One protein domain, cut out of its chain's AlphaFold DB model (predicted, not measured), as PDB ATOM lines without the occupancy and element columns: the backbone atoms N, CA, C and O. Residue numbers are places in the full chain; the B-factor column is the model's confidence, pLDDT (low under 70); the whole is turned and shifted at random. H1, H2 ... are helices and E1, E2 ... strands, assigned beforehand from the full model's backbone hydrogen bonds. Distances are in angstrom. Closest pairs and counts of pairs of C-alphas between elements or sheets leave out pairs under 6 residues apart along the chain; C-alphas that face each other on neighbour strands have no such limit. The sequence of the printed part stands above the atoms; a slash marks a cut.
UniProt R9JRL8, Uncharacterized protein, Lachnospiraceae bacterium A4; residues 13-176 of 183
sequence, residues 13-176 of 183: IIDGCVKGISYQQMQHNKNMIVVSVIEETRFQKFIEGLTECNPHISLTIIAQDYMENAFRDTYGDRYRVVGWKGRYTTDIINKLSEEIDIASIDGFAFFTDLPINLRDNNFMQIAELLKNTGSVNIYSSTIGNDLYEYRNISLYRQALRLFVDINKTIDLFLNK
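What this domain is: This is residues 13 to 176 of the 183 residues of an uncharacterized protein of Lachnospiraceae bacterium A4 (UniProt R9JRL8). What would one see first? A strongly twisted sheet of seven strands is the middle layer, with H3 and H4 over one face and H5 and H6 over the other, and residues 165 to 176 of the long last helix H7 stick out as an arm. What is it built of? There are 164 printed residues, class mixed, with seven named helices and seven named strands in the order H1 E1 H2 E2 H3 E3 H4 E4 H5 E5 H6 E6 E7 H7; the sheet, E1 E7 E6 E5 E2 E3 E4, is mixed. How large is it? It is compact, with a radius of gyration of the C-alphas of 16.4 A, and spans 58 by 32 by 31 A.

How they stand to each other: What comes first? H1, residues 13 to 16, is not on the sheet. E1, residues 18 to 21, is an edge strand antiparallel to E7, residues 147 to 150, with N 19 and O 149 2.9 A apart. H2, residues 23 to 26, only grazes the sheet. How do the other strands pair? E6, E5, E2, E3 and E4, residues 137 to 141, 107 to 111, 31 to 35, 58 to 64 and 80 to 84, are parallel neighbours in that order, with N 139 and O 108 at 2.8 A, N 33 and O 107 at 3.0 A, N 60 and O 32 at 2.9 A, and N 82 and O 61 at 2.9 A. E6 and E7 form a hairpin, with N 140 and O 148 at 2.9 A. Where are the helices? On one face, H3, residues 40 to 53, and H4, residues 65 to 75, have heights over the sheet of 8.5 A and 7.7 A; on the opposite face, H5, residues 91 to 97, and H6, residues 121 to 133, have 9.9 A and 9.6 A. Strand-helix-strand units, parallel neighbour strands with a helix between, are E2 H3 E3, E3 H4 E4 and E5 H6 E6, each with a right-handed crossover. H7, residues 153 to 176, touches H6 with residues 153 to 157 alone, closest at the C-alphas of Glu 128 and Ile 153, 6.2 A. Are the helix backbones in range? Every O i to N i+4 pair is within hydrogen-bond range in H3, H5, H6 and H7, and 5 of 7 in H4; H1 and H2 are too short for such a pair.

Where its parts are: Where are the ends? C-alpha 13 is at (195.638, 254.846, 160.257) and C-alpha 176 at (176.007, 248.642, 182.099). Which elements are long? H7 measures 34.6 A, H3 20.2 A and E3 19.7 A.

The domain as a whole: Is anything cut? The printed part has no cut, and no link is long. Where is confidence low? Residues 119 and 176 have pLDDT under 70.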
ATOM      1  N   ILE A  13     194.960 253.554 160.082       92.69
ATOM      2  CA  ILE A  13     195.638 254.846 160.257       92.69
ATOM      3  C   ILE A  13     196.776 254.733 161.278       92.69
ATOM      4  O   ILE A  13     197.869 255.237 161.021       92.69
ATOM      5  N   ILE A  14     196.531 254.082 162.421       92.06
ATOM      6  CA  ILE A  14     197.545 253.890 163.470       92.06
ATOM      7  C   ILE A  14     198.710 253.059 162.926       92.06
ATOM      8  O   ILE A  14     199.863 253.465 163.065       92.06
ATOM      9  N   ASP A  15     198.403 251.939 162.275       91.31
ATOM     10  CA  ASP A  15     199.389 251.041 161.672       91.31
ATOM     11  C   ASP A  15     200.189 251.751 160.571       91.31
ATOM     12  O   ASP A  15     201.413 251.710 160.558       91.31
ATOM     13  N   GLY A  16     199.524 252.545 159.725       93.62
ATOM     14  CA  GLY A  16     200.182 253.340 158.685       93.62
ATOM     15  C   GLY A  16     201.160 254.406 159.204       93.62
ATOM     16  O   GLY A  16     201.979 254.913 158.433       93.62
ATOM     17  N   CYS A  17     201.103 254.749 160.493       95.06
ATOM     18  CA  CYS A  17     202.052 255.663 161.129       95.06
ATOM     19  C   CYS A  17     203.309 254.955 161.657       95.06
ATOM     20  O   CYS A  17     204.274 255.638 161.998       95.06
ATOM     21  N   VAL A  18     203.334 253.623 161.725       95.69
ATOM     22  CA  VAL A  18     204.461 252.850 162.259       95.69
ATOM     23  C   VAL A  18     205.040 251.983 161.149       95.69
ATOM     24  O   VAL A  18     204.345 251.191 160.523       95.69
ATOM     25  N   LYS A  19     206.337 252.122 160.878       96.38
ATOM     26  CA  LYS A  19     207.002 251.372 159.809       96.38
ATOM     27  C   LYS A  19     208.160 250.557 160.364       96.38
ATOM     28  O   LYS A  19     209.035 251.125 161.002       96.38
ATOM     29  N   GLY A  20     208.211 249.262 160.056       97.38
ATOM     30  CA  GLY A  20     209.394 248.439 160.324       97.38
ATOM     31  C   GLY A  20     210.626 248.940 159.558       97.38
ATOM     32  O   GLY A  20     210.524 249.309 158.380       97.38
ATOM     33  N   ILE A  21     211.779 248.973 160.223       97.81
ATOM     34  CA  ILE A  21     213.048 249.464 159.668       97.81
ATOM     35  C   ILE A  21     214.242 248.580 160.063       97.81
ATOM     36  O   ILE A  21     214.118 247.663 160.869       97.81
ATOM     37  N   SER A  22     215.417 248.890 159.516       97.44
ATOM     38  CA  SER A  22     216.722 248.374 159.948       97.44
ATOM     39  C   SER A  22     217.647 249.497 160.440       97.44
ATOM     40  O   SER A  22     217.407 250.674 160.158       97.44
ATOM     41  N   TYR A  23     218.755 249.147 161.111       97.50
ATOM     42  CA  TYR A  23     219.770 250.118 161.558       97.50
ATOM     43  C   TYR A  23     220.359 250.958 160.413       97.50
ATOM     44  O   TYR A  23     220.668 252.132 160.605       97.50
ATOM     45  N   GLN A  24     220.448 250.411 159.195       96.81
ATOM     46  CA  GLN A  24     220.923 251.153 158.017       96.81
ATOM     47  C   GLN A  24     220.050 252.376 157.712       96.81
ATOM     48  O   GLN A  24     220.536 253.387 157.216       96.81
ATOM     49  N   GLN A  25     218.758 252.316 158.039       96.62
ATOM     50  CA  GLN A  25     217.836 253.435 157.853       96.62
ATOM     51  C   GLN A  25     217.966 254.503 158.948       96.62
ATOM     52  O   GLN A  25     217.225 255.477 158.908       96.62
ATOM     53  N   MET A  26     218.873 254.327 159.912       96.62
ATOM     54  CA  MET A  26     219.201 255.290 160.968       96.62
ATOM     55  C   MET A  26     220.598 255.908 160.765       96.62
ATOM     56  O   MET A  26     221.033 256.743 161.553       96.62
ATOM     57  N   GLN A  27     221.325 255.519 159.708       95.81
ATOM     58  CA  GLN A  27     222.717 255.937 159.482       95.81
ATOM     59  C   GLN A  27     222.889 257.444 159.237       95.81
ATOM     60  O   GLN A  27     223.988 257.977 159.347       95.81
ATOM     61  N   HIS A  28     221.814 258.139 158.857       94.88
ATOM     62  CA  HIS A  28     221.845 259.577 158.600       94.88
ATOM     63  C   HIS A  28     221.754 260.416 159.878       94.88
ATOM     64  O   HIS A  28     222.015 261.616 159.812       94.88
ATOM     65  N   ASN A  29     221.374 259.814 161.010       96.88
ATOM     66  CA  ASN A  29     221.282 260.508 162.289       96.88
ATOM     67  C   ASN A  29     222.662 260.894 162.819       96.88
ATOM     68  O   ASN A  29     223.581 260.078 162.840       96.88
ATOM     69  N   LYS A  30     222.813 262.131 163.282       96.12
ATOM     70  CA  LYS A  30     224.065 262.650 163.840       96.12
ATOM     71  C   LYS A  30     224.012 262.732 165.355       96.12
ATOM     72  O   LYS A  30     224.965 262.320 166.007       96.12
ATOM     73  N   ASN A  31     222.907 263.237 165.902       96.75
ATOM     74  CA  ASN A  31     222.729 263.443 167.337       96.75
ATOM     75  C   ASN A  31     221.389 262.855 167.769       96.75
ATOM     76  O   ASN A  31     220.326 263.362 167.396       96.75
ATOM     77  N   MET A  32     221.436 261.798 168.576       97.88
ATOM     78  CA  MET A  32     220.242 261.070 168.984       97.88
ATOM     79  C   MET A  32     220.103 260.997 170.504       97.88
ATOM     80  O   MET A  32     221.055 260.701 171.225       97.88
ATOM     81  N   ILE A  33     218.883 261.233 170.988       98.00
ATOM     82  CA  ILE A  33     218.497 260.929 172.367       98.00
ATOM     83  C   ILE A  33     217.973 259.493 172.412       98.00
ATOM     84  O   ILE A  33     217.118 259.118 171.610       98.00
ATOM     85  N   VAL A  34     218.454 258.698 173.366       97.88
ATOM     86  CA  VAL A  34     217.988 257.326 173.595       97.88
ATOM     87  C   VAL A  34     217.520 257.198 175.035       97.88
ATOM     88  O   VAL A  34     218.319 257.347 175.956       97.88
ATOM     89  N   VAL A  35     216.240 256.903 175.248       96.75
ATOM     90  CA  VAL A  35     215.755 256.529 176.582       96.75
ATOM     91  C   VAL A  35     216.078 255.063 176.821       96.75
ATOM     92  O   VAL A  35     215.661 254.215 176.034       96.75
ATOM     93  N   SER A  36     216.819 254.753 177.882       94.19
ATOM     94  CA  SER A  36     217.246 253.387 178.169       94.19
ATOM     95  C   SER A  36     216.140 252.515 178.767       94.19
ATOM     96  O   SER A  36     215.123 252.993 179.282       94.19
ATOM     97  N   VAL A  37     216.378 251.205 178.708       92.69
ATOM     98  CA  VAL A  37     215.552 250.151 179.300       92.69
ATOM     99  C   VAL A  37     216.403 249.330 180.269       92.69
ATOM    100  O   VAL A  37     217.611 249.210 180.081       92.69
ATOM    101  N   ILE A  38     215.770 248.752 181.293       87.88
ATOM    102  CA  ILE A  38     216.443 247.908 182.298       87.88
ATOM    103  C   ILE A  38     217.013 246.606 181.716       87.88
ATOM    104  O   ILE A  38     217.895 245.986 182.298       87.88
ATOM    105  N   GLU A  39     216.513 246.191 180.557       90.19
ATOM    106  CA  GLU A  39     216.949 245.002 179.833       90.19
ATOM    107  C   GLU A  39     218.303 245.266 179.160       90.19
ATOM    108  O   GLU A  39     218.376 245.581 177.972       90.19
ATOM    109  N   GLU A  40     219.381 245.135 179.930       86.69
ATOM    110  CA  GLU A  40     220.746 245.489 179.526       86.69
ATOM    111  C   GLU A  40     221.151 244.876 178.180       86.69
ATOM    112  O   GLU A  40     221.592 245.591 177.287       86.69
ATOM    113  N   THR A  41     220.902 243.580 177.970       90.94
ATOM    114  CA  THR A  41     221.234 242.905 176.703       90.94
ATOM    115  C   THR A  41     220.511 243.516 175.502       90.94
ATOM    116  O   THR A  41     221.071 243.593 174.409       90.94
ATOM    117  N   ARG A  42     219.257 243.942 175.676       93.81
ATOM    118  CA  ARG A  42     218.469 244.566 174.608       93.81
ATOM    119  C   ARG A  42     218.975 245.973 174.316       93.81
ATOM    120  O   ARG A  42     219.118 246.341 173.152       93.81
ATOM    121  N   PHE A  43     219.279 246.736 175.365       96.00
ATOM    122  CA  PHE A  43     219.877 248.057 175.219       96.00
ATOM    123  C   PHE A  43     221.241 247.973 174.520       96.00
ATOM    124  O   PHE A  43     221.471 248.669 173.534       96.00
ATOM    125  N   GLN A  44     222.106 247.060 174.962       95.25
ATOM    126  CA  GLN A  44     223.424 246.834 174.381       95.25
ATOM    127  C   GLN A  44     223.335 246.479 172.894       95.25
ATOM    128  O   GLN A  44     223.976 247.144 172.083       95.25
ATOM    129  N   LYS A  45     222.482 245.517 172.513       95.75
ATOM    130  CA  LYS A  45     222.263 245.154 171.101       95.75
ATOM    131  C   LYS A  45     221.825 246.341 170.247       95.75
ATOM    132  O   LYS A  45     222.252 246.460 169.100       95.75
ATOM    133  N   PHE A  46     220.973 247.209 170.795       97.25
ATOM    134  CA  PHE A  46     220.537 248.417 170.104       97.25
ATOM    135  C   PHE A  46     221.695 249.386 169.856       97.25
ATOM    136  O   PHE A  46     221.876 249.857 168.733       97.25
ATOM    137  N   ILE A  47     222.499 249.656 170.886       97.31
ATOM    138  CA  ILE A  47     223.657 250.546 170.774       97.31
ATOM    139  C   ILE A  47     224.700 249.969 169.815       97.31
ATOM    140  O   ILE A  47     225.194 250.703 168.962       97.31
ATOM    141  N   GLU A  48     225.010 248.676 169.906       95.94
ATOM    142  CA  GLU A  48     225.965 247.996 169.024       95.94
ATOM    143  C   GLU A  48     225.519 248.045 167.560       95.94
ATOM    144  O   GLU A  48     226.279 248.523 166.719       95.94
ATOM    145  N   GLY A  49     224.274 247.659 167.258       96.69
ATOM    146  CA  GLY A  49     223.754 247.672 165.887       96.69
ATOM    147  C   GLY A  49     223.702 249.077 165.275       96.69
ATOM    148  O   GLY A  49     224.034 249.267 164.102       96.69
ATOM    149  N   LEU A  50     223.351 250.086 166.078       96.75
ATOM    150  CA  LEU A  50     223.377 251.485 165.652       96.75
ATOM    151  C   LEU A  50     224.807 251.963 165.371       96.75
ATOM    152  O   LEU A  50     225.063 252.612 164.360       96.75
ATOM    153  N   THR A  51     225.735 251.613 166.256       95.62
ATOM    154  CA  THR A  51     227.141 252.014 166.188       95.62
ATOM    155  C   THR A  51     227.878 251.355 165.023       95.62
ATOM    156  O   THR A  51     228.738 251.985 164.409       95.62
ATOM    157  N   GLU A  52     227.550 250.103 164.706       96.88
ATOM    158  CA  GLU A  52     228.112 249.367 163.571       96.88
ATOM    159  C   GLU A  52     227.771 250.052 162.242       96.88
ATOM    160  O   GLU A  52     228.638 250.235 161.389       96.88
ATOM    161  N   CYS A  53     226.518 250.494 162.087       95.62
ATOM    162  CA  CYS A  53     226.060 251.181 160.878       95.62
ATOM    163  C   CYS A  53     226.408 252.679 160.862       95.62
ATOM    164  O   CYS A  53     226.454 253.284 159.793       95.62
ATOM    165  N   ASN A  54     226.627 253.289 162.029       96.44
ATOM    166  CA  ASN A  54     226.920 254.712 162.167       96.44
ATOM    167  C   ASN A  54     227.971 254.976 163.264       96.44
ATOM    168  O   ASN A  54     227.636 255.392 164.377       96.44
ATOM    169  N   PRO A  55     229.269 254.780 162.962       94.31
ATOM    170  CA  PRO A  55     230.338 254.892 163.956       94.31
ATOM    171  C   PRO A  55     230.549 256.306 164.513       94.31
ATOM    172  O   PRO A  55     231.238 256.475 165.518       94.31
ATOM    173  N   HIS A  56     229.995 257.333 163.874       94.56
ATOM    174  CA  HIS A  56     230.193 258.728 164.268       94.56
ATOM    175  C   HIS A  56     228.975 259.337 164.962       94.56
ATOM    176  O   HIS A  56     228.979 260.536 165.237       94.56
ATOM    177  N   ILE A  57     227.947 258.534 165.250       97.06
ATOM    178  CA  ILE A  57     226.761 259.018 165.945       97.06
ATOM    179  C   ILE A  57     227.110 259.512 167.352       97.06
ATOM    180  O   ILE A  57     227.830 258.858 168.108       97.06
ATOM    181  N   SER A  58     226.567 260.672 167.706       96.88
ATOM    182  CA  SER A  58     226.561 261.184 169.069       96.88
ATOM    183  C   SER A  58     225.270 260.760 169.757       96.88
ATOM    184  O   SER A  58     224.174 260.968 169.227       96.88
ATOM    185  N   LEU A  59     225.392 260.165 170.944       97.81
ATOM    186  CA  LEU A  59     224.252 259.698 171.724       97.81
ATOM    187  C   LEU A  59     224.175 260.427 173.062       97.81
ATOM    188  O   LEU A  59     225.168 260.552 173.782       97.81
ATOM    189  N   THR A  60     222.961 260.851 173.408       97.81
ATOM    190  CA  THR A  60     222.582 261.215 174.775       97.81
ATOM    191  C   THR A  60     221.663 260.131 175.320       97.81
ATOM    192  O   THR A  60     220.502 260.027 174.926       97.81
ATOM    193  N   ILE A  61     222.197 259.302 176.210       97.69
ATOM    194  CA  ILE A  61     221.493 258.187 176.831       97.69
ATOM    195  C   ILE A  61     220.849 258.669 178.130       97.69
ATOM    196  O   ILE A  61     221.540 259.120 179.046       97.69
ATOM    197  N   ILE A  62     219.527 258.558 178.215       97.19
ATOM    198  CA  ILE A  62     218.750 258.882 179.412       97.19
ATOM    199  C   ILE A  62     218.506 257.593 180.178       97.19
ATOM    200  O   ILE A  62     217.812 256.708 179.678       97.19
ATOM    201  N   ALA A  63     219.069 257.492 181.377       95.44
ATOM    202  CA  ALA A  63     218.967 256.312 182.222       95.44
ATOM    203  C   ALA A  63     218.287 256.648 183.546       95.44
ATOM    204  O   ALA A  63     218.470 257.739 184.076       95.44
ATOM    205  N   GLN A  64     217.520 255.711 184.105       94.56
ATOM    206  CA  GLN A  64     217.048 255.848 185.485       94.56
ATOM    207  C   GLN A  64     218.236 255.936 186.450       94.56
ATOM    208  O   GLN A  64     219.255 255.285 186.217       94.56
ATOM    209  N   ASP A  65     218.078 256.662 187.560       92.00
ATOM    210  CA  ASP A  65     219.136 256.878 188.566       92.00
ATOM    211  C   ASP A  65     219.855 255.578 188.984       92.00
ATOM    212  O   ASP A  65     221.076 255.544 189.119       92.00
ATOM    213  N   TYR A  66     219.118 254.472 189.147       91.88
ATOM    214  CA  TYR A  66     219.695 253.186 189.561       91.88
ATOM    215  C   TYR A  66     220.545 252.497 188.474       91.88
ATOM    216  O   TYR A  66     221.292 251.575 188.792       91.88
ATOM    217  N   MET A  67     220.434 252.917 187.209       93.56
ATOM    218  CA  MET A  67     221.222 252.413 186.073       93.56
ATOM    219  C   MET A  67     222.339 253.371 185.658       93.56
ATOM    220  O   MET A  67     223.237 252.969 184.923       93.56
ATOM    221  N   GLU A  68     222.282 254.632 186.095       94.69
ATOM    222  CA  GLU A  68     223.149 255.700 185.596       94.69
ATOM    223  C   GLU A  68     224.632 255.337 185.693       94.69
ATOM    224  O   GLU A  68     225.345 255.452 184.700       94.69
ATOM    225  N   ASN A  69     225.086 254.861 186.857       94.38
ATOM    226  CA  ASN A  69     226.496 254.529 187.072       94.38
ATOM    227  C   ASN A  69     226.960 253.399 186.146       94.38
ATOM    228  O   ASN A  69     227.957 253.559 185.456       94.38
ATOM    229  N   ALA A  70     226.192 252.309 186.043       93.94
ATOM    230  CA  ALA A  70     226.533 251.188 185.164       93.94
ATOM    231  C   ALA A  70     226.608 251.614 183.686       93.94
ATOM    232  O   ALA A  70     227.501 251.203 182.945       93.94
ATOM    233  N   PHE A  71     225.693 252.485 183.259       95.44
ATOM    234  CA  PHE A  71     225.682 253.023 181.903       95.44
ATOM    235  C   PHE A  71     226.831 254.005 181.672       95.44
ATOM    236  O   PHE A  71     227.420 254.007 180.595       95.44
ATOM    237  N   ARG A  72     227.170 254.831 182.664       96.31
ATOM    238  CA  ARG A  72     228.308 255.752 182.612       96.31
ATOM    239  C   ARG A  72     229.628 254.989 182.523       96.31
ATOM    240  O   ARG A  72     230.447 255.349 181.689       96.31
ATOM    241  N   ASP A  73     229.791 253.918 183.291       96.00
ATOM    242  CA  ASP A  73     230.988 253.071 183.259       96.00
ATOM    243  C   ASP A  73     231.138 252.342 181.913       96.00
ATOM    244  O   ASP A  73     232.248 252.158 181.422       96.00
ATOM    245  N   THR A  74     230.021 251.951 181.289       95.38
ATOM    246  CA  THR A  74     230.020 251.181 180.032       95.38
ATOM    247  C   THR A  74     230.103 252.062 178.781       95.38
ATOM    248  O   THR A  74     230.750 251.702 177.799       95.38
ATOM    249  N   TYR A  75     229.421 253.209 178.783       96.06
ATOM    250  CA  TYR A  75     229.206 254.041 177.594       96.06
ATOM    251  C   TYR A  75     229.762 255.463 177.720       96.06
ATOM    252  O   TYR A  75     229.865 256.156 176.707       96.06
ATOM    253  N   GLY A  76     230.110 255.915 178.927       95.62
ATOM    254  CA  GLY A  76     230.437 257.312 179.239       95.62
ATOM    255  C   GLY A  76     231.678 257.863 178.538       95.62
ATOM    256  O   GLY A  76     231.746 259.067 178.301       95.62
ATOM    257  N   ASP A  77     232.616 256.998 178.143       95.00
ATOM    258  CA  ASP A  77     233.811 257.394 177.381       95.00
ATOM    259  C   ASP A  77     233.475 257.894 175.969       95.00
ATOM    260  O   ASP A  77     234.249 258.633 175.356       95.00
ATOM    261  N   ARG A  78     232.319 257.485 175.434       95.00
ATOM    262  CA  ARG A  78     231.901 257.786 174.061       95.00
ATOM    263  C   ARG A  78     230.608 258.584 173.985       95.00
ATOM    264  O   ARG A  78     230.442 259.400 173.081       95.00
ATOM    265  N   TYR A  79     229.682 258.317 174.894       96.62
ATOM    266  CA  TYR A  79     228.327 258.841 174.858       96.62
ATOM    267  C   TYR A  79     228.010 259.595 176.138       96.62
ATOM    268  O   TYR A  79     228.476 259.271 177.228       96.62
ATOM    269  N   ARG A  80     227.148 260.599 176.013       95.94
ATOM    270  CA  ARG A  80     226.654 261.334 177.168       95.94
ATOM    271  C   ARG A  80     225.621 260.477 177.893       95.94
ATOM    272  O   ARG A  80     224.633 260.076 177.287       95.94
ATOM    273  N   VAL A  81     225.809 260.253 179.191       96.62
ATOM    274  CA  VAL A  81     224.842 259.551 180.053       96.62
ATOM    275  C   VAL A  81     224.238 260.537 181.050       96.62
ATOM    276  O   VAL A  81     224.966 261.245 181.751       96.62
ATOM    277  N   VAL A  82     222.908 260.594 181.095       95.50
ATOM    278  CA  VAL A  82     222.138 261.492 181.963       95.50
ATOM    279  C   VAL A  82     221.210 260.668 182.851       95.50
ATOM    280  O   VAL A  82     220.320 259.980 182.348       95.50
ATOM    281  N   GLY A  83     221.402 260.780 184.166       94.75
ATOM    282  CA  GLY A  83     220.491 260.238 185.169       94.75
ATOM    283  C   GLY A  83     219.144 260.960 185.191       94.75
ATOM    284  O   GLY A  83     219.065 262.199 185.121       94.75
ATOM    285  N   TRP A  84     218.075 260.174 185.285       95.44
ATOM    286  CA  TRP A  84     216.701 260.631 185.378       95.44
ATOM    287  C   TRP A  84     215.968 259.974 186.543       95.44
ATOM    288  O   TRP A  84     215.907 258.749 186.665       95.44
ATOM    289  N   LYS A  85     215.309 260.816 187.339       93.19
ATOM    290  CA  LYS A  85     214.507 260.387 188.475       93.19
ATOM    291  C   LYS A  85     213.024 260.436 188.143       93.19
ATOM    292  O   LYS A  85     212.455 261.507 187.945       93.19
ATOM    293  N   GLY A  86     212.372 259.279 188.193       89.62
ATOM    294  CA  GLY A  86     210.922 259.163 188.049       89.62
ATOM    295  C   GLY A  86     210.487 258.811 186.630       89.62
ATOM    296  O   GLY A  86     211.217 258.175 185.871       89.62
ATOM    297  N   ARG A  87     209.248 259.168 186.277       90.56
ATOM    298  CA  ARG A  87     208.687 258.840 184.960       90.56
ATOM    299  C   ARG A  87     209.391 259.642 183.878       90.56
ATOM    300  O   ARG A  87     209.692 260.814 184.084       90.56
ATOM    301  N   TYR A  88     209.607 259.026 182.725       91.38
ATOM    302  CA  TYR A  88     210.118 259.749 181.573       91.38
ATOM    303  C   TYR A  88     209.021 260.666 181.034       91.38
ATOM    304  O   TYR A  88     207.998 260.169 180.589       91.38
ATOM    305  N   THR A  89     209.203 261.982 181.116       93.50
ATOM    306  CA  THR A  89     208.243 263.002 180.653       93.50
ATOM    307  C   THR A  89     208.953 264.017 179.756       93.50
ATOM    308  O   THR A  89     210.168 263.958 179.558       93.50
ATOM    309  N   THR A  90     208.211 264.995 179.231       94.06
ATOM    310  CA  THR A  90     208.783 266.137 178.496       94.06
ATOM    311  C   THR A  90     209.788 266.951 179.313       94.06
ATOM    312  O   THR A  90     210.602 267.657 178.726       94.06
ATOM    313  N   ASP A  91     209.798 266.813 180.642       94.38
ATOM    314  CA  ASP A  91     210.759 267.493 181.517       94.38
ATOM    315  C   ASP A  91     212.205 267.069 181.242       94.38
ATOM    316  O   ASP A  91     213.125 267.846 181.489       94.38
ATOM    317  N   ILE A  92     212.416 265.876 180.666       94.00
ATOM    318  CA  ILE A  92     213.732 265.442 180.180       94.00
ATOM    319  C   ILE A  92     214.269 266.451 179.169       94.00
ATOM    320  O   ILE A  92     215.419 266.865 179.267       94.00
ATOM    321  N   ILE A  93     213.439 266.860 178.208       94.25
ATOM    322  CA  ILE A  93     213.856 267.774 177.140       94.25
ATOM    323  C   ILE A  93     214.131 269.162 177.705       94.25
ATOM    324  O   ILE A  93     215.131 269.771 177.336       94.25
ATOM    325  N   ASN A  94     213.306 269.624 178.648       90.75
ATOM    326  CA  ASN A  94     213.528 270.895 179.336       90.75
ATOM    327  C   ASN A  94     214.885 270.897 180.053       90.75
ATOM    328  O   ASN A  94     215.691 271.793 179.822       90.75
ATOM    329  N   LYS A  95     215.188 269.851 180.833       91.88
ATOM    330  CA  LYS A  95     216.482 269.711 181.518       91.88
ATOM    331  C   LYS A  95     217.648 269.643 180.531       91.88
ATOM    332  O   LYS A  95     218.649 270.320 180.709       91.88
ATOM    333  N   LEU A  96     217.524 268.845 179.470       93.06
ATOM    334  CA  LEU A  96     218.574 268.736 178.456       93.06
ATOM    335  C   LEU A  96     218.827 270.070 177.743       93.06
ATOM    336  O   LEU A  96     219.972 270.365 177.421       93.06
ATOM    337  N   SER A  97     217.795 270.892 177.532       91.81
ATOM    338  CA  SER A  97     217.928 272.185 176.849       91.81
ATOM    339  C   SER A  97     218.800 273.205 177.584       91.81
ATOM    340  O   SER A  97     219.284 274.150 176.967       91.81
ATOM    341  N   GLU A  98     219.052 272.994 178.877       90.69
ATOM    342  CA  GLU A  98     219.980 273.809 179.666       90.69
ATOM    343  C   GLU A  98     221.450 273.512 179.319       90.69
ATOM    344  O   GLU A  98     222.329 274.334 179.570       90.69
ATOM    345  N   GLU A  99     221.727 272.342 178.733       88.88
ATOM    346  CA  GLU A  99     223.081 271.805 178.578       88.88
ATOM    347  C   GLU A  99     223.449 271.426 177.137       88.88
ATOM    348  O   GLU A  99     224.634 271.296 176.822       88.88
ATOM    349  N   ILE A 100     222.461 271.200 176.268       89.38
ATOM    350  CA  ILE A 100     222.659 270.851 174.858       89.38
ATOM    351  C   ILE A 100     221.711 271.635 173.954       89.38
ATOM    352  O   ILE A 100     220.587 271.967 174.326       89.38
ATOM    353  N   ASP A 101     222.150 271.869 172.718       91.25
ATOM    354  CA  ASP A 101     221.292 272.426 171.679       91.25
ATOM    355  C   ASP A 101     220.266 271.378 171.216       91.25
ATOM    356  O   ASP A 101     220.571 270.496 170.411       91.25
ATOM    357  N   ILE A 102     219.032 271.476 171.719       92.81
ATOM    358  CA  ILE A 102     217.932 270.572 171.349       92.81
ATOM    359  C   ILE A 102     217.608 270.652 169.855       92.81
ATOM    360  O   ILE A 102     217.198 269.647 169.279       92.81
ATOM    361  N   ALA A 103     217.836 271.794 169.197       91.00
ATOM    362  CA  ALA A 103     217.601 271.918 167.759       91.00
ATOM    363  C   ALA A 103     218.590 271.079 166.928       91.00
ATOM    364  O   ALA A 103     218.301 270.749 165.777       91.00
ATOM    365  N   SER A 104     219.733 270.698 167.512       93.00
ATOM    366  CA  SER A 104     220.725 269.822 166.879       93.00
ATOM    367  C   SER A 104     220.374 268.331 166.946       93.00
ATOM    368  O   SER A 104     221.023 267.533 166.263       93.00
ATOM    369  N   ILE A 105     219.380 267.946 167.757       96.69
ATOM    370  CA  ILE A 105     218.903 266.565 167.862       96.69
ATOM    371  C   ILE A 105     218.128 266.216 166.595       96.69
ATOM    372  O   ILE A 105     217.188 266.910 166.222       96.69
ATOM    373  N   ASP A 106     218.499 265.115 165.946       97.31
ATOM    374  CA  ASP A 106     217.844 264.623 164.731       97.31
ATOM    375  C   ASP A 106     217.274 263.204 164.882       97.31
ATOM    376  O   ASP A 106     216.574 262.715 163.990       97.31
ATOM    377  N   GLY A 107     217.512 262.554 166.024       97.94
ATOM    378  CA  GLY A 107     216.969 261.243 166.364       97.94
ATOM    379  C   GLY A 107     216.435 261.175 167.794       97.94
ATOM    380  O   GLY A 107     217.011 261.741 168.724       97.94
ATOM    381  N   PHE A 108     215.364 260.415 167.988       98.06
ATOM    382  CA  PHE A 108     214.864 260.024 169.301       98.06
ATOM    383  C   PHE A 108     214.475 258.551 169.284       98.06
ATOM    384  O   PHE A 108     213.670 258.147 168.445       98.06
ATOM    385  N   ALA A 109     215.016 257.759 170.206       97.69
ATOM    386  CA  ALA A 109     214.688 256.347 170.339       97.69
ATOM    387  C   ALA A 109     214.266 255.972 171.761       97.69
ATOM    388  O   ALA A 109     214.775 256.504 172.750       97.69
ATOM    389  N   PHE A 110     213.349 255.016 171.845       96.06
ATOM    390  CA  PHE A 110     212.852 254.434 173.088       96.06
ATOM    391  C   PHE A 110     212.545 252.941 172.889       96.06
ATOM    392  O   PHE A 110     212.646 252.404 171.785       96.06
ATOM    393  N   PHE A 111     212.175 252.247 173.961       94.38
ATOM    394  CA  PHE A 111     211.910 250.808 173.943       94.38
ATOM    395  C   PHE A 111     210.452 250.536 174.316       94.38
ATOM    396  O   PHE A 111     209.913 251.163 175.225       94.38
ATOM    397  N   THR A 112     209.811 249.609 173.606       92.50
ATOM    398  CA  THR A 112     208.407 249.221 173.832       92.50
ATOM    399  C   THR A 112     208.225 247.713 173.785       92.50
ATOM    400  O   THR A 112     209.077 246.995 173.275       92.50
ATOM    401  N   ASP A 113     207.102 247.202 174.274       90.81
ATOM    402  CA  ASP A 113     206.810 245.770 174.135       90.81
ATOM    403  C   ASP A 113     206.365 245.439 172.706       90.81
ATOM    404  O   ASP A 113     206.753 244.417 172.139       90.81
ATOM    405  N   LEU A 114     205.580 246.342 172.112       91.12
ATOM    406  CA  LEU A 114     204.943 246.193 170.806       91.12
ATOM    407  C   LEU A 114     205.242 247.390 169.888       91.12
ATOM    408  O   LEU A 114     205.538 248.481 170.389       91.12
ATOM    409  N   PRO A 115     205.112 247.222 168.557       88.25
ATOM    410  CA  PRO A 115     205.339 248.299 167.589       88.25
ATOM    411  C   PRO A 115     204.381 249.475 167.776       88.25
ATOM    412  O   PRO A 115     204.755 250.625 167.598       88.25
ATOM    413  N   ILE A 116     203.135 249.185 168.154       87.62
ATOM    414  CA  ILE A 116     202.135 250.197 168.480       87.62
ATOM    415  C   ILE A 116     202.121 250.361 170.001       87.62
ATOM    416  O   ILE A 116     201.647 249.490 170.735       87.62
ATOM    417  N   ASN A 117     202.626 251.494 170.483       79.88
ATOM    418  CA  ASN A 117     202.620 251.837 171.897       79.88
ATOM    419  C   ASN A 117     201.268 252.424 172.337       79.88
ATOM    420  O   ASN A 117     201.038 253.630 172.285       79.88
ATOM    421  N   LEU A 118     200.378 251.552 172.813       71.56
ATOM    422  CA  LEU A 118     199.052 251.933 173.317       71.56
ATOM    423  C   LEU A 118     199.059 252.440 174.771       71.56
ATOM    424  O   LEU A 118     198.043 252.951 175.237       71.56
ATOM    425  N   ARG A 119     200.155 252.240 175.516       66.19
ATOM    426  CA  ARG A 119     200.164 252.359 176.986       66.19
ATOM    427  C   ARG A 119     200.946 253.555 177.506       66.19
ATOM    428  O   ARG A 119     200.540 254.137 178.509       66.19
ATOM    429  N   ASP A 120     202.037 253.929 176.843       74.69
ATOM    430  CA  ASP A 120     202.914 255.002 177.309       74.69
ATOM    431  C   ASP A 120     202.885 256.205 176.362       74.69
ATOM    432  O   ASP A 120     203.620 256.292 175.377       74.69
ATOM    433  N   ASN A 121     202.016 257.162 176.688       84.12
ATOM    434  CA  ASN A 121     201.901 258.421 175.954       84.12
ATOM    435  C   ASN A 121     203.092 259.360 176.208       84.12
ATOM    436  O   ASN A 121     203.254 260.327 175.467       84.12
ATOM    437  N   ASN A 122     203.927 259.110 177.222       90.69
ATOM    438  CA  ASN A 122     204.983 260.054 177.568       90.69
ATOM    439  C   ASN A 122     206.068 260.104 176.487       90.69
ATOM    440  O   ASN A 122     206.491 261.189 176.094       90.69
ATOM    441  N   PHE A 123     206.466 258.957 175.924       93.19
ATOM    442  CA  PHE A 123     207.421 258.935 174.808       93.19
ATOM    443  C   PHE A 123     206.881 259.652 173.575       93.19
ATOM    444  O   PHE A 123     207.624 260.352 172.891       93.19
ATOM    445  N   MET A 124     205.578 259.539 173.316       92.44
ATOM    446  CA  MET A 124     204.935 260.245 172.210       92.44
ATOM    447  C   MET A 124     204.827 261.755 172.461       92.44
ATOM    448  O   MET A 124     204.935 262.537 171.518       92.44
ATOM    449  N   GLN A 125     204.660 262.183 173.714       92.88
ATOM    450  CA  GLN A 125     204.734 263.596 174.097       92.88
ATOM    451  C   GLN A 125     206.149 264.159 173.923       92.88
ATOM    452  O   GLN A 125     206.304 265.240 173.361       92.88
ATOM    453  N   ILE A 126     207.178 263.412 174.336       94.94
ATOM    454  CA  ILE A 126     208.584 263.776 174.110       94.94
ATOM    455  C   ILE A 126     208.875 263.871 172.606       94.94
ATOM    456  O   ILE A 126     209.427 264.867 172.144       94.94
ATOM    457  N   ALA A 127     208.453 262.869 171.831       94.62
ATOM    458  CA  ALA A 127     208.626 262.838 170.382       94.62
ATOM    459  C   ALA A 127     207.953 264.030 169.683       94.62
ATOM    460  O   ALA A 127     208.540 264.615 168.775       94.62
ATOM    461  N   GLU A 128     206.741 264.414 170.101       93.19
ATOM    462  CA  GLU A 128     206.054 265.594 169.558       93.19
ATOM    463  C   GLU A 128     206.782 266.893 169.916       93.19
ATOM    464  O   GLU A 128     206.983 267.733 169.040       93.19
ATOM    465  N   LEU A 129     207.231 267.046 171.166       93.94
ATOM    466  CA  LEU A 129     208.006 268.215 171.591       93.94
ATOM    467  C   LEU A 129     209.287 268.372 170.754       93.94
ATOM    468  O   LEU A 129     209.583 269.460 170.259       93.94
ATOM    469  N   LEU A 130     210.006 267.271 170.532       94.62
ATOM    470  CA  LEU A 130     211.200 267.242 169.689       94.62
ATOM    471  C   LEU A 130     210.881 267.577 168.222       94.62
ATOM    472  O   LEU A 130     211.549 268.425 167.635       94.62
ATOM    473  N   LYS A 131     209.821 266.996 167.643       92.38
ATOM    474  CA  LYS A 131     209.353 267.303 166.274       92.38
ATOM    475  C   LYS A 131     208.936 268.764 166.081       92.38
ATOM    476  O   LYS A 131     209.092 269.290 164.984       92.38
ATOM    477  N   ASN A 132     208.404 269.408 167.118       90.81
ATOM    478  CA  ASN A 132     208.049 270.829 167.078       90.81
ATOM    479  C   ASN A 132     209.280 271.744 167.152       90.81
ATOM    480  O   ASN A 132     209.196 272.907 166.766       90.81
ATOM    481  N   THR A 133     210.408 271.223 167.639       87.31
ATOM    482  CA  THR A 133     211.662 271.973 167.805       87.31
ATOM    483  C   THR A 133     212.612 271.772 166.620       87.31
ATOM    484  O   THR A 133     213.369 272.676 166.277       87.31
ATOM    485  N   GLY A 134     212.557 270.617 165.949       87.06
ATOM    486  CA  GLY A 134     213.429 270.299 164.821       87.06
ATOM    487  C   GLY A 134     212.973 269.095 163.998       87.06
ATOM    488  O   GLY A 134     211.956 268.451 164.262       87.06
ATOM    489  N   SER A 135     213.751 268.760 162.968       91.25
ATOM    490  CA  SER A 135     213.472 267.620 162.088       91.25
ATOM    491  C   SER A 135     213.975 266.303 162.696       91.25
ATOM    492  O   SER A 135     214.940 265.715 162.215       91.25
ATOM    493  N   VAL A 136     213.300 265.831 163.746       96.81
ATOM    494  CA  VAL A 136     213.714 264.644 164.520       96.81
ATOM    495  C   VAL A 136     213.059 263.371 163.997       96.81
ATOM    496  O   VAL A 136     211.840 263.325 163.871       96.81
ATOM    497  N   ASN A 137     213.810 262.315 163.712       97.56
ATOM    498  CA  ASN A 137     213.246 260.999 163.406       97.56
ATOM    499  C   ASN A 137     212.997 260.207 164.692       97.56
ATOM    500  O   ASN A 137     213.800 260.259 165.620       97.56
ATOM    501  N   ILE A 138     211.866 259.508 164.755       97.56
ATOM    502  CA  ILE A 138     211.378 258.871 165.978       97.56
ATOM    503  C   ILE A 138     211.402 257.361 165.789       97.56
ATOM    504  O   ILE A 138     210.806 256.854 164.839       97.56
ATOM    505  N   TYR A 139     212.052 256.656 166.705       97.69
ATOM    506  CA  TYR A 139     212.312 255.228 166.599       97.69
ATOM    507  C   TYR A 139     211.893 254.476 167.858       97.69
ATOM    508  O   TYR A 139     211.950 255.015 168.964       97.69
ATOM    509  N   SER A 140     211.549 253.201 167.706       96.25
ATOM    510  CA  SER A 140     211.531 252.269 168.828       96.25
ATOM    511  C   SER A 140     212.187 250.942 168.491       96.25
ATOM    512  O   SER A 140     212.196 250.512 167.340       96.25
ATOM    513  N   SER A 141     212.688 250.273 169.522       96.06
ATOM    514  CA  SER A 141     213.016 248.846 169.493       96.06
ATOM    515  C   SER A 141     211.960 248.083 170.290       96.06
ATOM    516  O   SER A 141     211.540 248.583 171.336       96.06
ATOM    517  N   THR A 142     211.522 246.901 169.845       93.94
ATOM    518  CA  THR A 142     210.588 246.021 170.588       93.94
ATOM    519  C   THR A 142     211.313 244.917 171.366       93.94
ATOM    520  O   THR A 142     212.529 244.771 171.239       93.94
ATOM    521  N   ILE A 143     210.605 244.136 172.198       87.88
ATOM    522  CA  ILE A 143     211.195 242.994 172.936       87.88
ATOM    523  C   ILE A 143     211.863 241.987 171.976       87.88
ATOM    524  O   ILE A 143     212.872 241.375 172.323       87.88
ATOM    525  N   GLY A 144     211.361 241.864 170.740       85.94
ATOM    526  CA  GLY A 144     211.965 241.050 169.677       85.94
ATOM    527  C   GLY A 144     213.284 241.598 169.115       85.94
ATOM    528  O   GLY A 144     213.957 240.904 168.359       85.94
ATOM    529  N   ASN A 145     213.703 242.801 169.525       88.81
ATOM    530  CA  ASN A 145     214.748 243.620 168.897       88.81
ATOM    531  C   ASN A 145     214.397 244.094 167.478       88.81
ATOM    532  O   ASN A 145     215.282 244.519 166.737       88.81
ATOM    533  N   ASP A 146     213.115 244.053 167.108       95.50
ATOM    534  CA  ASP A 146     212.644 244.643 165.859       95.50
ATOM    535  C   ASP A 146     212.606 246.167 165.991       95.50
ATOM    536  O   ASP A 146     212.226 246.706 167.037       95.50
ATOM    537  N   LEU A 147     212.979 246.863 164.921       97.62
ATOM    538  CA  LEU A 147     213.048 248.317 164.891       97.62
ATOM    539  C   LEU A 147     211.874 248.906 164.121       97.62
ATOM    540  O   LEU A 147     211.508 248.426 163.045       97.62
ATOM    541  N   TYR A 148     211.342 250.005 164.640       97.69
ATOM    542  CA  TYR A 148     210.241 250.731 164.028       97.69
ATOM    543  C   TYR A 148     210.524 252.225 163.991       97.69
ATOM    544  O   TYR A 148     211.107 252.786 164.912       97.69
ATOM    545  N   GLU A 149     210.078 252.874 162.924       97.50
ATOM    546  CA  GLU A 149     210.036 254.321 162.767       97.50
ATOM    547  C   GLU A 149     208.593 254.804 162.930       97.50
ATOM    548  O   GLU A 149     207.682 254.290 162.275       97.50
ATOM    549  N   TYR A 150     208.396 255.830 163.754       96.00
ATOM    550  CA  TYR A 150     207.110 256.492 163.934       96.00
ATOM    551  C   TYR A 150     207.052 257.735 163.051       96.00
ATOM    552  O   TYR A 150     207.851 258.669 163.164       96.00
ATOM    553  N   ARG A 151     206.057 257.759 162.174       94.25
ATOM    554  CA  ARG A 151     205.806 258.807 161.189       94.25
ATOM    555  C   ARG A 151     204.527 259.536 161.557       94.25
ATOM    556  O   ARG A 151     203.594 258.938 162.072       94.25
ATOM    557  N   ASN A 152     204.486 260.835 161.267       92.69
ATOM    558  CA  ASN A 152     203.332 261.685 161.565       92.69
ATOM    559  C   ASN A 152     202.832 261.523 163.020       92.69
ATOM    560  O   ASN A 152     201.703 261.105 163.269       92.69
ATOM    561  N   ILE A 153     203.698 261.859 163.987       92.44
ATOM    562  CA  ILE A 153     203.429 261.708 165.430       92.44
ATOM    563  C   ILE A 153     202.096 262.338 165.842       92.44
ATOM    564  O   ILE A 153     201.367 261.751 166.636       92.44
ATOM    565  N   SER A 154     201.744 263.495 165.273       90.94
ATOM    566  CA  SER A 154     200.472 264.154 165.580       90.94
ATOM    567  C   SER A 154     199.271 263.288 165.186       90.94
ATOM    568  O   SER A 154     198.374 263.081 166.005       90.94
ATOM    569  N   LEU A 155     199.267 262.719 163.973       92.81
ATOM    570  CA  LEU A 155     198.207 261.809 163.530       92.81
ATOM    571  C   LEU A 155     198.180 260.532 164.373       92.81
ATOM    572  O   LEU A 155     197.110 260.144 164.837       92.81
ATOM    573  N   TYR A 156     199.344 259.924 164.619       93.19
ATOM    574  CA  TYR A 156     199.468 258.725 165.450       93.19
ATOM    575  C   TYR A 156     198.832 258.930 166.829       93.19
ATOM    576  O   TYR A 156     197.991 258.143 167.258       93.19
ATOM    577  N   ARG A 157     199.159 260.037 167.506       90.94
ATOM    578  CA  ARG A 157     198.632 260.353 168.840       90.94
ATOM    579  C   ARG A 157     197.139 260.647 168.838       90.94
ATOM    580  O   ARG A 157     196.436 260.201 169.744       90.94
ATOM    581  N   GLN A 158     196.646 261.387 167.846       91.12
ATOM    582  CA  GLN A 158     195.214 261.670 167.724       91.12
ATOM    583  C   GLN A 158     194.416 260.386 167.472       91.12
ATOM    584  O   GLN A 158     193.402 260.157 168.133       91.12
ATOM    585  N   ALA A 159     194.907 259.522 166.583       91.62
ATOM    586  CA  ALA A 159     194.287 258.239 166.285       91.62
ATOM    587  C   ALA A 159     194.310 257.301 167.503       91.62
ATOM    588  O   ALA A 159     193.282 256.722 167.849       91.62
ATOM    589  N   LEU A 160     195.437 257.221 168.219       89.88
ATOM    590  CA  LEU A 160     195.541 256.472 169.474       89.88
ATOM    591  C   LEU A 160     194.569 256.975 170.544       89.88
ATOM    592  O   LEU A 160     193.929 256.172 171.219       89.88
ATOM    593  N   ARG A 161     194.443 258.295 170.714       90.00
ATOM    594  CA  ARG A 161     193.502 258.872 171.679       90.00
ATOM    595  C   ARG A 161     192.067 258.480 171.341       90.00
ATOM    596  O   ARG A 161     191.356 258.000 172.217       90.00
ATOM    597  N   LEU A 162     191.672 258.633 170.077       91.25
ATOM    598  CA  LEU A 162     190.345 258.232 169.613       91.25
ATOM    599  C   LEU A 162     190.107 256.733 169.834       91.25
ATOM    600  O   LEU A 162     189.038 256.342 170.290       91.25
ATOM    601  N   PHE A 163     191.116 255.900 169.573       89.56
ATOM    602  CA  PHE A 163     191.053 254.459 169.806       89.56
ATOM    603  C   PHE A 163     190.803 254.126 171.281       89.56
ATOM    604  O   PHE A 163     189.923 253.326 171.601       89.56
ATOM    605  N   VAL A 164     191.542 254.761 172.193       88.31
ATOM    606  CA  VAL A 164     191.361 254.578 173.639       88.31
ATOM    607  C   VAL A 164     189.979 255.055 174.090       88.31
ATOM    608  O   VAL A 164     189.328 254.369 174.876       88.31
ATOM    609  N   ASP A 165     189.508 256.198 173.591       89.31
ATOM    610  CA  ASP A 165     188.210 256.767 173.968       89.31
ATOM    611  C   ASP A 165     187.033 255.912 173.454       89.31
ATOM    612  O   ASP A 165     186.055 255.706 174.180       89.31
ATOM    613  N   ILE A 166     187.145 255.335 172.250       88.81
ATOM    614  CA  ILE A 166     186.175 254.364 171.718       88.81
ATOM    615  C   ILE A 166     186.123 253.116 172.603       88.81
ATOM    616  O   ILE A 166     185.035 252.721 173.014       88.81
ATOM    617  N   ASN A 167     187.273 252.523 172.941       87.12
ATOM    618  CA  ASN A 167     187.307 251.315 173.772       87.12
ATOM    619  C   ASN A 167     186.740 251.564 175.173       87.12
ATOM    620  O   ASN A 167     185.889 250.808 175.620       87.12
ATOM    621  N   LYS A 168     187.092 252.687 175.814       88.38
ATOM    622  CA  LYS A 168     186.475 253.085 177.091       88.38
ATOM    623  C   LYS A 168     184.957 253.219 176.988       88.38
ATOM    624  O   LYS A 168     184.243 252.873 177.923       88.38
ATOM    625  N   THR A 169     184.461 253.750 175.873       88.81
ATOM    626  CA  THR A 169     183.021 253.893 175.644       88.81
ATOM    627  C   THR A 169     182.358 252.524 175.508       88.81
ATOM    628  O   THR A 169     181.342 252.289 176.157       88.81
ATOM    629  N   ILE A 170     182.946 251.611 174.729       86.81
ATOM    630  CA  ILE A 170     182.477 250.223 174.590       86.81
ATOM    631  C   ILE A 170     182.454 249.529 175.955       86.81
ATOM    632  O   ILE A 170     181.420 248.984 176.329       86.81
ATOM    633  N   ASP A 171     183.536 249.626 176.729       85.38
ATOM    634  CA  ASP A 171     183.626 249.038 178.069       85.38
ATOM    635  C   ASP A 171     182.524 249.575 178.993       85.38
ATOM    636  O   ASP A 171     181.902 248.819 179.732       85.38
ATOM    637  N   LEU A 172     182.235 250.879 178.955       88.44
ATOM    638  CA  LEU A 172     181.154 251.476 179.748       88.44
ATOM    639  C   LEU A 172     179.760 251.009 179.317       88.44
ATOM    640  O   LEU A 172     178.873 250.929 180.165       88.44
ATOM    641  N   PHE A 173     179.543 250.738 178.028       84.88
ATOM    642  CA  PHE A 173     178.287 250.160 177.549       84.88
ATOM    643  C   PHE A 173     178.145 248.704 177.995       84.88
ATOM    644  O   PHE A 173     177.125 248.362 178.583       84.88
ATOM    645  N   LEU A 174     179.183 247.886 177.814       81.44
ATOM    646  CA  LEU A 174     179.169 246.475 178.208       81.44
ATOM    647  C   LEU A 174     179.016 246.301 179.729       81.44
ATOM    648  O   LEU A 174     178.224 245.484 180.180       81.44
ATOM    649  N   ASN A 175     179.681 247.138 180.532       71.62
ATOM    650  CA  ASN A 175     179.562 247.101 181.995       71.62
ATOM    651  C   ASN A 175     178.192 247.573 182.523       71.62
ATOM    652  O   ASN A 175     177.879 247.339 183.691       71.62
ATOM    653  N   LYS A 176     177.379 248.270 181.716       58.66
ATOM    654  CA  LYS A 176     176.007 248.642 182.099       58.66
ATOM    655  C   LYS A 176     175.026 247.487 181.929       58.66
ATOM    656  O   LYS A 176     174.068 247.419 182.697       58.66
TER     657      LYS A 176